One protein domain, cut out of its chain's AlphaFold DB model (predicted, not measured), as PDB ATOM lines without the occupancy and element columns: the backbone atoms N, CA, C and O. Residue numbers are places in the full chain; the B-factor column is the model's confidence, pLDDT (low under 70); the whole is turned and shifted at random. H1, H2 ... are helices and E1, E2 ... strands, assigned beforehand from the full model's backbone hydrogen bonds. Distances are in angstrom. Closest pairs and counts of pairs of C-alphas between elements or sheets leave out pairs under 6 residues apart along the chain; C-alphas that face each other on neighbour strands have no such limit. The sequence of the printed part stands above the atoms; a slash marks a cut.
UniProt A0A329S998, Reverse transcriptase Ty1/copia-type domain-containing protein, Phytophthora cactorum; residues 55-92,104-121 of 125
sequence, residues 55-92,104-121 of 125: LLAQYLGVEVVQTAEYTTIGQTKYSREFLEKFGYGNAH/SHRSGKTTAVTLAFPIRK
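AT A GLANCE: This is residues 55 to 92 and 104 to 121 of the 125 residues of the protein "Reverse transcriptase Ty1/copia-type domain-containing protein" of Phytophthora cactorum (UniProt A0A329S998). A small sheet of three short strands, E1, E2 and E3, makes one part of a flat, loose model, and a single helix, H1, runs out from the end of E2 beyond the sheet and only grazes it with its first residues. At the opposite end of the sheet from H1 lies the short strand E4, apart from E2 and E3 and only just apart from E1. The printed part has 56 residues, with one named helix and four named strands in the order E1, E2, H1, E3, E4; the sheet's order is E1, E2, E3, antiparallel throughout. The class is mixed, helices and strands, with under half of the residues in named elements. The radius of gyration of the C-alphas is 13.6 A, and the C-alphas span 39 by 30 by 11 A.

HOW THE PARTS SIT: Begin with E2, residues 71 to 74, the inner strand. Beside it runs the edge strand E1, residues 62 to 66, antiparallel at 157 degrees and joined to E2 as a hairpin; look at N 63 and O 74, 2.7 A apart, within hydrogen-bond range. The other edge strand, E3, residues 111 to 113, is antiparallel to E2 at 150 degrees, with N 113 and O 71 within hydrogen-bond range at 2.8 A. Outside the named strands, residues 58 to 59 pair antiparallel with residues 62 to 63 of E1. H1, residues 76 to 85, is on the sheet but only grazes it, with its residues 76 to 79; its closest C-alphas to E1 are those of Tyr 78 and Val 62, 7.2 A apart. In H1 every O i to N i+4 pair is within hydrogen-bond range. E4, residues 119 to 121, pairs with no named strand; it is apart from E1, but only just, at 8.0 A.

IN THESE COORDINATES: Find C-alpha 62 at (13.989, -14.035, 2.604); from there E1 runs 12.7 A to C-alpha 66. E2 runs 10.2 A from Thr 71 to Gly 74, and E3 6.2 A from Thr 111 to Val 113. H1 starts at C-alpha 76, (20.418, -9.532, 0.426), and reaches C-alpha 85 after 14.2 A. E4 runs 6.8 A from Ile 119 to C-alpha 121 at (1.328, -13.623, 6.149).

THE WHOLE: The C-alphas farthest apart, those of Gly 87 and Ala 116, are 40.1 A apart. Residues 93 to 103 are not printed, and C-alphas 92 and 104 are 21.5 A apart across this cut, which lies in the link from H1 to E3. The links printed whole are tight. The mean pLDDT of the printed part is 71.7; look for values under 70 at residue 92 and residues 104 to 117.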
ATOM      1  N   LEU A  55       0.750  -7.916   4.232       86.12
ATOM      2  CA  LEU A  55       1.558  -8.353   3.095       86.12
ATOM      3  C   LEU A  55       2.881  -8.961   3.560       86.12
ATOM      4  O   LEU A  55       3.590  -8.392   4.393       86.12
ATOM      5  N   LEU A  56       3.246 -10.094   2.962       86.50
ATOM      6  CA  LEU A  56       4.526 -10.734   3.211       86.50
ATOM      7  C   LEU A  56       5.678  -9.800   2.816       86.50
ATOM      8  O   LEU A  56       5.856  -9.512   1.632       86.50
ATOM      9  N   ALA A  57       6.460  -9.369   3.806       85.25
ATOM     10  CA  ALA A  57       7.670  -8.569   3.609       85.25
ATOM     11  C   ALA A  57       8.956  -9.358   3.909       85.25
ATOM     12  O   ALA A  57       9.987  -9.150   3.271       85.25
ATOM     13  N   GLN A  58       8.906 -10.285   4.871       80.88
ATOM     14  CA  GLN A  58      10.033 -11.147   5.221       80.88
ATOM     15  C   GLN A  58       9.540 -12.531   5.672       80.88
ATOM     16  O   GLN A  58       8.627 -12.633   6.493       80.88
ATOM     17  N   TYR A  59      10.165 -13.597   5.168       81.38
ATOM     18  CA  TYR A  59       9.861 -14.987   5.519       81.38
ATOM     19  C   TYR A  59      11.130 -15.837   5.541       81.38
ATOM     20  O   TYR A  59      11.849 -15.868   4.550       81.38
ATOM     21  N   LEU A  60      11.440 -16.511   6.657       78.69
ATOM     22  CA  LEU A  60      12.637 -17.365   6.800       78.69
ATOM     23  C   LEU A  60      13.967 -16.695   6.370       78.69
ATOM     24  O   LEU A  60      14.855 -17.342   5.826       78.69
ATOM     25  N   GLY A  61      14.104 -15.381   6.587       75.81
ATOM     26  CA  GLY A  61      15.293 -14.612   6.172       75.81
ATOM     27  C   GLY A  61      15.294 -14.171   4.703       75.81
ATOM     28  O   GLY A  61      16.231 -13.515   4.253       75.81
ATOM     29  N   VAL A  62      14.231 -14.485   3.970       82.88
ATOM     30  CA  VAL A  62      13.989 -14.035   2.604       82.88
ATOM     31  C   VAL A  62      13.136 -12.775   2.627       82.88
ATOM     32  O   VAL A  62      12.063 -12.752   3.221       82.88
ATOM     33  N   GLU A  63      13.623 -11.724   1.988       85.00
ATOM     34  CA  GLU A  63      12.913 -10.472   1.764       85.00
ATOM     35  C   GLU A  63      12.005 -10.607   0.546       85.00
ATOM     36  O   GLU A  63      12.414 -11.108  -0.508       85.00
ATOM     37  N   VAL A  64      10.771 -10.141   0.694       84.94
ATOM     38  CA  VAL A  64       9.750 -10.177  -0.346       84.94
ATOM     39  C   VAL A  64       9.266  -8.754  -0.583       84.94
ATOM     40  O   VAL A  64       8.821  -8.069   0.333       84.94
ATOM     41  N   VAL A  65       9.370  -8.301  -1.826       84.06
ATOM     42  CA  VAL A  65       8.847  -7.010  -2.277       84.06
ATOM     43  C   VAL A  65       7.701  -7.294  -3.226       84.06
ATOM     44  O   VAL A  65       7.911  -7.890  -4.277       84.06
ATOM     45  N   GLN A  66       6.496  -6.881  -2.856       83.94
ATOM     46  CA  GLN A  66       5.295  -7.117  -3.648       83.94
ATOM     47  C   GLN A  66       4.818  -5.800  -4.247       83.94
ATOM     48  O   GLN A  66       4.608  -4.820  -3.533       83.94
ATOM     49  N   THR A  67       4.662  -5.778  -5.563       81.25
ATOM     50  CA  THR A  67       4.068  -4.670  -6.314       81.25
ATOM     51  C   THR A  67       2.833  -5.174  -7.053       81.25
ATOM     52  O   THR A  67       2.594  -6.378  -7.113       81.25
ATOM     53  N   ALA A  68       2.049  -4.265  -7.634       76.62
ATOM     54  CA  ALA A  68       0.864  -4.643  -8.404       76.62
ATOM     55  C   ALA A  68       1.187  -5.525  -9.629       76.62
ATOM     56  O   ALA A  68       0.333  -6.282 -10.073       76.62
ATOM     57  N   GLU A  69       2.407  -5.431 -10.170       70.62
ATOM     58  CA  GLU A  69       2.803  -6.130 -11.400       70.62
ATOM     59  C   GLU A  69       3.736  -7.323 -11.153       70.62
ATOM     60  O   GLU A  69       3.781  -8.256 -11.954       70.62
ATOM     61  N   TYR A  70       4.513  -7.305 -10.069       72.00
ATOM     62  CA  TYR A  70       5.504  -8.340  -9.792       72.00
ATOM     63  C   TYR A  70       5.781  -8.512  -8.302       72.00
ATOM     64  O   TYR A  70       5.714  -7.563  -7.515       72.00
ATOM     65  N   THR A  71       6.185  -9.725  -7.936       78.62
ATOM     66  CA  THR A  71       6.759 -10.030  -6.627       78.62
ATOM     67  C   THR A  71       8.238 -10.340  -6.796       78.62
ATOM     68  O   THR A  71       8.637 -11.092  -7.679       78.62
ATOM     69  N   THR A  72       9.084  -9.760  -5.960       79.88
ATOM     70  CA  THR A  72      10.530  -9.953  -6.026       79.88
ATOM     71  C   THR A  72      11.026 -10.548  -4.726       79.88
ATOM     72  O   THR A  72      10.698 -10.065  -3.646       79.88
ATOM     73  N   ILE A  73      11.838 -11.593  -4.843       81.44
ATOM     74  CA  ILE A  73      12.370 -12.352  -3.718       81.44
ATOM     75  C   ILE A  73      13.888 -12.146  -3.651       81.44
ATOM     76  O   ILE A  73      14.596 -12.317  -4.651       81.44
ATOM     77  N   GLY A  74      14.396 -11.756  -2.484       79.88
ATOM     78  CA  GLY A  74      15.814 -11.488  -2.249       79.88
ATOM     79  C   GLY A  74      16.283 -11.985  -0.886       79.88
ATOM     80  O   GLY A  74      15.515 -12.072   0.056       79.88
ATOM     81  N   GLN A  75      17.565 -12.316  -0.765       78.56
ATOM     82  CA  GLN A  75      18.196 -12.669   0.517       78.56
ATOM     83  C   GLN A  75      19.345 -11.711   0.847       78.56
ATOM     84  O   GLN A  75      20.277 -12.058   1.564       78.56
ATOM     85  N   THR A  76      19.317 -10.496   0.299       78.31
ATOM     86  CA  THR A  76      20.418  -9.532   0.426       78.31
ATOM     87  C   THR A  76      20.704  -9.196   1.888       78.31
ATOM     88  O   THR A  76      21.871  -9.114   2.273       78.31
ATOM     89  N   LYS A  77      19.660  -9.049   2.710       76.44
ATOM     90  CA  LYS A  77      19.797  -8.872   4.160       76.44
ATOM     91  C   LYS A  77      20.415 -10.088   4.846       76.44
ATOM     92  O   LYS A  77      21.391  -9.913   5.565       76.44
ATOM     93  N   TYR A  78      19.947 -11.303   4.551       79.00
ATOM     94  CA  TYR A  78      20.542 -12.527   5.099       79.00
ATOM     95  C   TYR A  78      22.026 -12.661   4.735       79.00
ATOM     96  O   TYR A  78      22.854 -12.896   5.610       79.00
ATOM     97  N   SER A  79      22.392 -12.438   3.469       78.69
ATOM     98  CA  SER A  79      23.789 -12.471   3.020       78.69
ATOM     99  C   SER A  79      24.656 -11.440   3.744       78.69
ATOM    100  O   SER A  79      25.800 -11.730   4.086       78.69
ATOM    101  N   ARG A  80      24.123 -10.242   4.000       79.19
ATOM    102  CA  ARG A  80      24.835  -9.188   4.728       79.19
ATOM    103  C   ARG A  80      25.032  -9.546   6.195       79.19
ATOM    104  O   ARG A  80      26.160  -9.526   6.666       79.19
ATOM    105  N   GLU A  81      23.963  -9.946   6.877       81.75
ATOM    106  CA  GLU A  81      24.011 -10.392   8.273       81.75
ATOM    107  C   GLU A  81      24.943 -11.600   8.439       81.75
ATOM    108  O   GLU A  81      25.662 -11.712   9.429       81.75
ATOM    109  N   PHE A  82      24.967 -12.503   7.456       83.06
ATOM    110  CA  PHE A  82      25.894 -13.625   7.425       83.06
ATOM    111  C   PHE A  82      27.348 -13.147   7.339       83.06
ATOM    112  O   PHE A  82      28.166 -13.548   8.161       83.06
ATOM    113  N   LEU A  83      27.679 -12.258   6.397       82.69
ATOM    114  CA  LEU A  83      29.036 -11.712   6.269       82.69
ATOM    115  C   LEU A  83      29.471 -10.951   7.527       82.69
ATOM    116  O   LEU A  83      30.599 -11.124   7.984       82.69
ATOM    117  N   GLU A  84      28.583 -10.154   8.114       84.56
ATOM    118  CA  GLU A  84      28.844  -9.421   9.356       84.56
ATOM    119  C   GLU A  84      29.117 -10.361  10.535       84.56
ATOM    120  O   GLU A  84      30.089 -10.148  11.260       84.56
ATOM    121  N   LYS A  85      28.342 -11.445  10.688       85.56
ATOM    122  CA  LYS A  85      28.543 -12.447  11.754       85.56
ATOM    123  C   LYS A  85      29.942 -13.064  11.759       85.56
ATOM    124  O   LYS A  85      30.440 -13.411  12.824       85.56
ATOM    125  N   PHE A  86      30.573 -13.193  10.595       85.06
ATOM    126  CA  PHE A  86      31.921 -13.750  10.458       85.06
ATOM    127  C   PHE A  86      33.013 -12.677  10.296       85.06
ATOM    128  O   PHE A  86      34.166 -13.011  10.037       85.06
ATOM    129  N   GLY A  87      32.676 -11.391  10.446       81.56
ATOM    130  CA  GLY A  87      33.631 -10.284  10.318       81.56
ATOM    131  C   GLY A  87      34.040  -9.957   8.876       81.56
ATOM    132  O   GLY A  87      34.994  -9.213   8.660       81.56
ATOM    133  N   TYR A  88      33.313 -10.465   7.878       80.06
ATOM    134  CA  TYR A  88      33.568 -10.261   6.447       80.06
ATOM    135  C   TYR A  88      32.762  -9.108   5.826       80.06
ATOM    136  O   TYR A  88      32.676  -9.011   4.605       80.06
ATOM    137  N   GLY A  89      32.194  -8.200   6.629       73.81
ATOM    138  CA  GLY A  89      31.403  -7.063   6.126       73.81
ATOM    139  C   GLY A  89      32.158  -6.136   5.156       73.81
ATOM    140  O   GLY A  89      31.544  -5.547   4.274       73.81
ATOM    141  N   ASN A  90      33.492  -6.072   5.271       72.56
ATOM    142  CA  ASN A  90      34.385  -5.302   4.391       72.56
ATOM    143  C   ASN A  90      35.237  -6.185   3.457       72.56
ATOM    144  O   ASN A  90      36.223  -5.713   2.888       72.56
ATOM    145  N   ALA A  91      34.919  -7.476   3.324       70.50
ATOM    146  CA  ALA A  91      35.672  -8.369   2.451       70.50
ATOM    147  C   ALA A  91      35.494  -7.973   0.974       70.50
ATOM    148  O   ALA A  91      34.401  -7.607   0.540       70.50
ATOM    149  N   HIS A  92      36.568  -8.063   0.182       68.25
ATOM    150  CA  HIS A  92      36.502  -7.790  -1.253       68.25
ATOM    151  C   HIS A  92      35.509  -8.730  -1.944       68.25
ATOM    152  O   HIS A  92      35.557  -9.946  -1.760       68.25
ATOM    153  N   SER A 104      22.996 -11.655 -17.449       36.22
ATOM    154  CA  SER A 104      23.395 -10.392 -18.087       36.22
ATOM    155  C   SER A 104      23.593  -9.313 -17.016       36.22
ATOM    156  O   SER A 104      22.730  -9.152 -16.145       36.22
ATOM    157  N   HIS A 105      24.747  -8.648 -17.061       40.62
ATOM    158  CA  HIS A 105      25.229  -7.666 -16.095       40.62
ATOM    159  C   HIS A 105      24.104  -6.761 -15.579       40.62
ATOM    160  O   HIS A 105      23.622  -5.876 -16.278       40.62
ATOM    161  N   ARG A 106      23.688  -6.989 -14.333       39.31
ATOM    162  CA  ARG A 106      22.963  -6.024 -13.504       39.31
ATOM    163  C   ARG A 106      23.200  -6.440 -12.056       39.31
ATOM    164  O   ARG A 106      22.866  -7.559 -11.676       39.31
ATOM    165  N   SER A 107      23.865  -5.558 -11.319       37.22
ATOM    166  CA  SER A 107      24.107  -5.636  -9.878       37.22
ATOM    167  C   SER A 107      22.838  -6.074  -9.128       37.22
ATOM    168  O   SER A 107      21.771  -5.532  -9.399       37.22
ATOM    169  N   GLY A 108      22.949  -7.077  -8.245       42.84
ATOM    170  CA  GLY A 108      21.905  -7.492  -7.296       42.84
ATOM    171  C   GLY A 108      20.550  -7.871  -7.902       42.84
ATOM    172  O   GLY A 108      19.581  -7.140  -7.734       42.84
ATOM    173  N   LYS A 109      20.431  -9.013  -8.589       41.38
ATOM    174  CA  LYS A 109      19.113  -9.454  -9.075       41.38
ATOM    175  C   LYS A 109      18.361 -10.246  -8.016       41.38
ATOM    176  O   LYS A 109      18.473 -11.465  -7.927       41.38
ATOM    177  N   THR A 110      17.556  -9.518  -7.256       45.03
ATOM    178  CA  THR A 110      16.287  -9.991  -6.707       45.03
ATOM    179  C   THR A 110      15.558 -10.781  -7.801       45.03
ATOM    180  O   THR A 110      15.401 -10.292  -8.924       45.03
ATOM    181  N   THR A 111      15.186 -12.029  -7.526       48.97
ATOM    182  CA  THR A 111      14.501 -12.862  -8.523       48.97
ATOM    183  C   THR A 111      13.049 -12.412  -8.558       48.97
ATOM    184  O   THR A 111      12.337 -12.552  -7.565       48.97
ATOM    185  N   ALA A 112      12.636 -11.794  -9.664       44.88
ATOM    186  CA  ALA A 112      11.244 -11.439  -9.885       44.88
ATOM    187  C   ALA A 112      10.472 -12.720 -10.210       44.88
ATOM    188  O   ALA A 112      10.723 -13.362 -11.230       44.88
ATOM    189  N   VAL A 113       9.570 -13.106  -9.318       52.81
ATOM    190  CA  VAL A 113       8.568 -14.140  -9.541       52.81
ATOM    191  C   VAL A 113       7.251 -13.410  -9.758       52.81
ATOM    192  O   VAL A 113       6.709 -12.782  -8.849       52.81
ATOM    193  N   THR A 114       6.728 -13.450 -10.978       46.44
ATOM    194  CA  THR A 114       5.401 -12.899 -11.250       46.44
ATOM    195  C   THR A 114       4.362 -13.841 -10.653       46.44
ATOM    196  O   THR A 114       4.033 -14.870 -11.238       46.44
ATOM    197  N   LEU A 115       3.869 -13.507  -9.465       56.00
ATOM    198  CA  LEU A 115       2.626 -14.057  -8.944       56.00
ATOM    199  C   LEU A 115       1.516 -13.064  -9.270       56.00
ATOM    200  O   LEU A 115       1.687 -11.863  -9.079       56.00
ATOM    201  N   ALA A 116       0.396 -13.567  -9.782       57.09
ATOM    202  CA  ALA A 116      -0.730 -12.737 -10.202       57.09
ATOM    203  C   ALA A 116      -1.486 -12.089  -9.022       57.09
ATOM    204  O   ALA A 116      -2.343 -11.241  -9.252       57.09
ATOM    205  N   PHE A 117      -1.176 -12.475  -7.775       69.56
ATOM    206  CA  PHE A 117      -1.898 -12.059  -6.571       69.56
ATOM    207  C   PHE A 117      -0.946 -11.849  -5.381       69.56
ATOM    208  O   PHE A 117       0.092 -12.515  -5.316       69.56
ATOM    209  N   PRO A 118      -1.277 -10.933  -4.451       75.31
ATOM    210  CA  PRO A 118      -0.461 -10.666  -3.273       75.31
ATOM    211  C   PRO A 118      -0.473 -11.842  -2.286       75.31
ATOM    212  O   PRO A 118      -1.504 -12.465  -2.047       75.31
ATOM    213  N   ILE A 119       0.676 -12.098  -1.666       78.81
ATOM    214  CA  ILE A 119       0.856 -13.052  -0.573       78.81
ATOM    215  C   ILE A 119       0.674 -12.322   0.756       78.81
ATOM    216  O   ILE A 119       1.409 -11.367   1.055       78.81
ATOM    217  N   ARG A 120      -0.236 -12.814   1.595       83.94
ATOM    218  CA  ARG A 120      -0.376 -12.369   2.984       83.94
ATOM    219  C   ARG A 120       0.191 -13.376   3.965       83.94
ATOM    220  O   ARG A 120       0.078 -14.584   3.762       83.94
ATOM    221  N   LYS A 121       0.802 -12.851   5.028       84.19
ATOM    222  CA  LYS A 121       1.328 -13.623   6.149       84.19
ATOM    223  C   LYS A 121       0.378 -13.537   7.324       84.19
ATOM    224  O   LYS A 121      -0.043 -12.445   7.694       84.19
TER     225      LYS A 121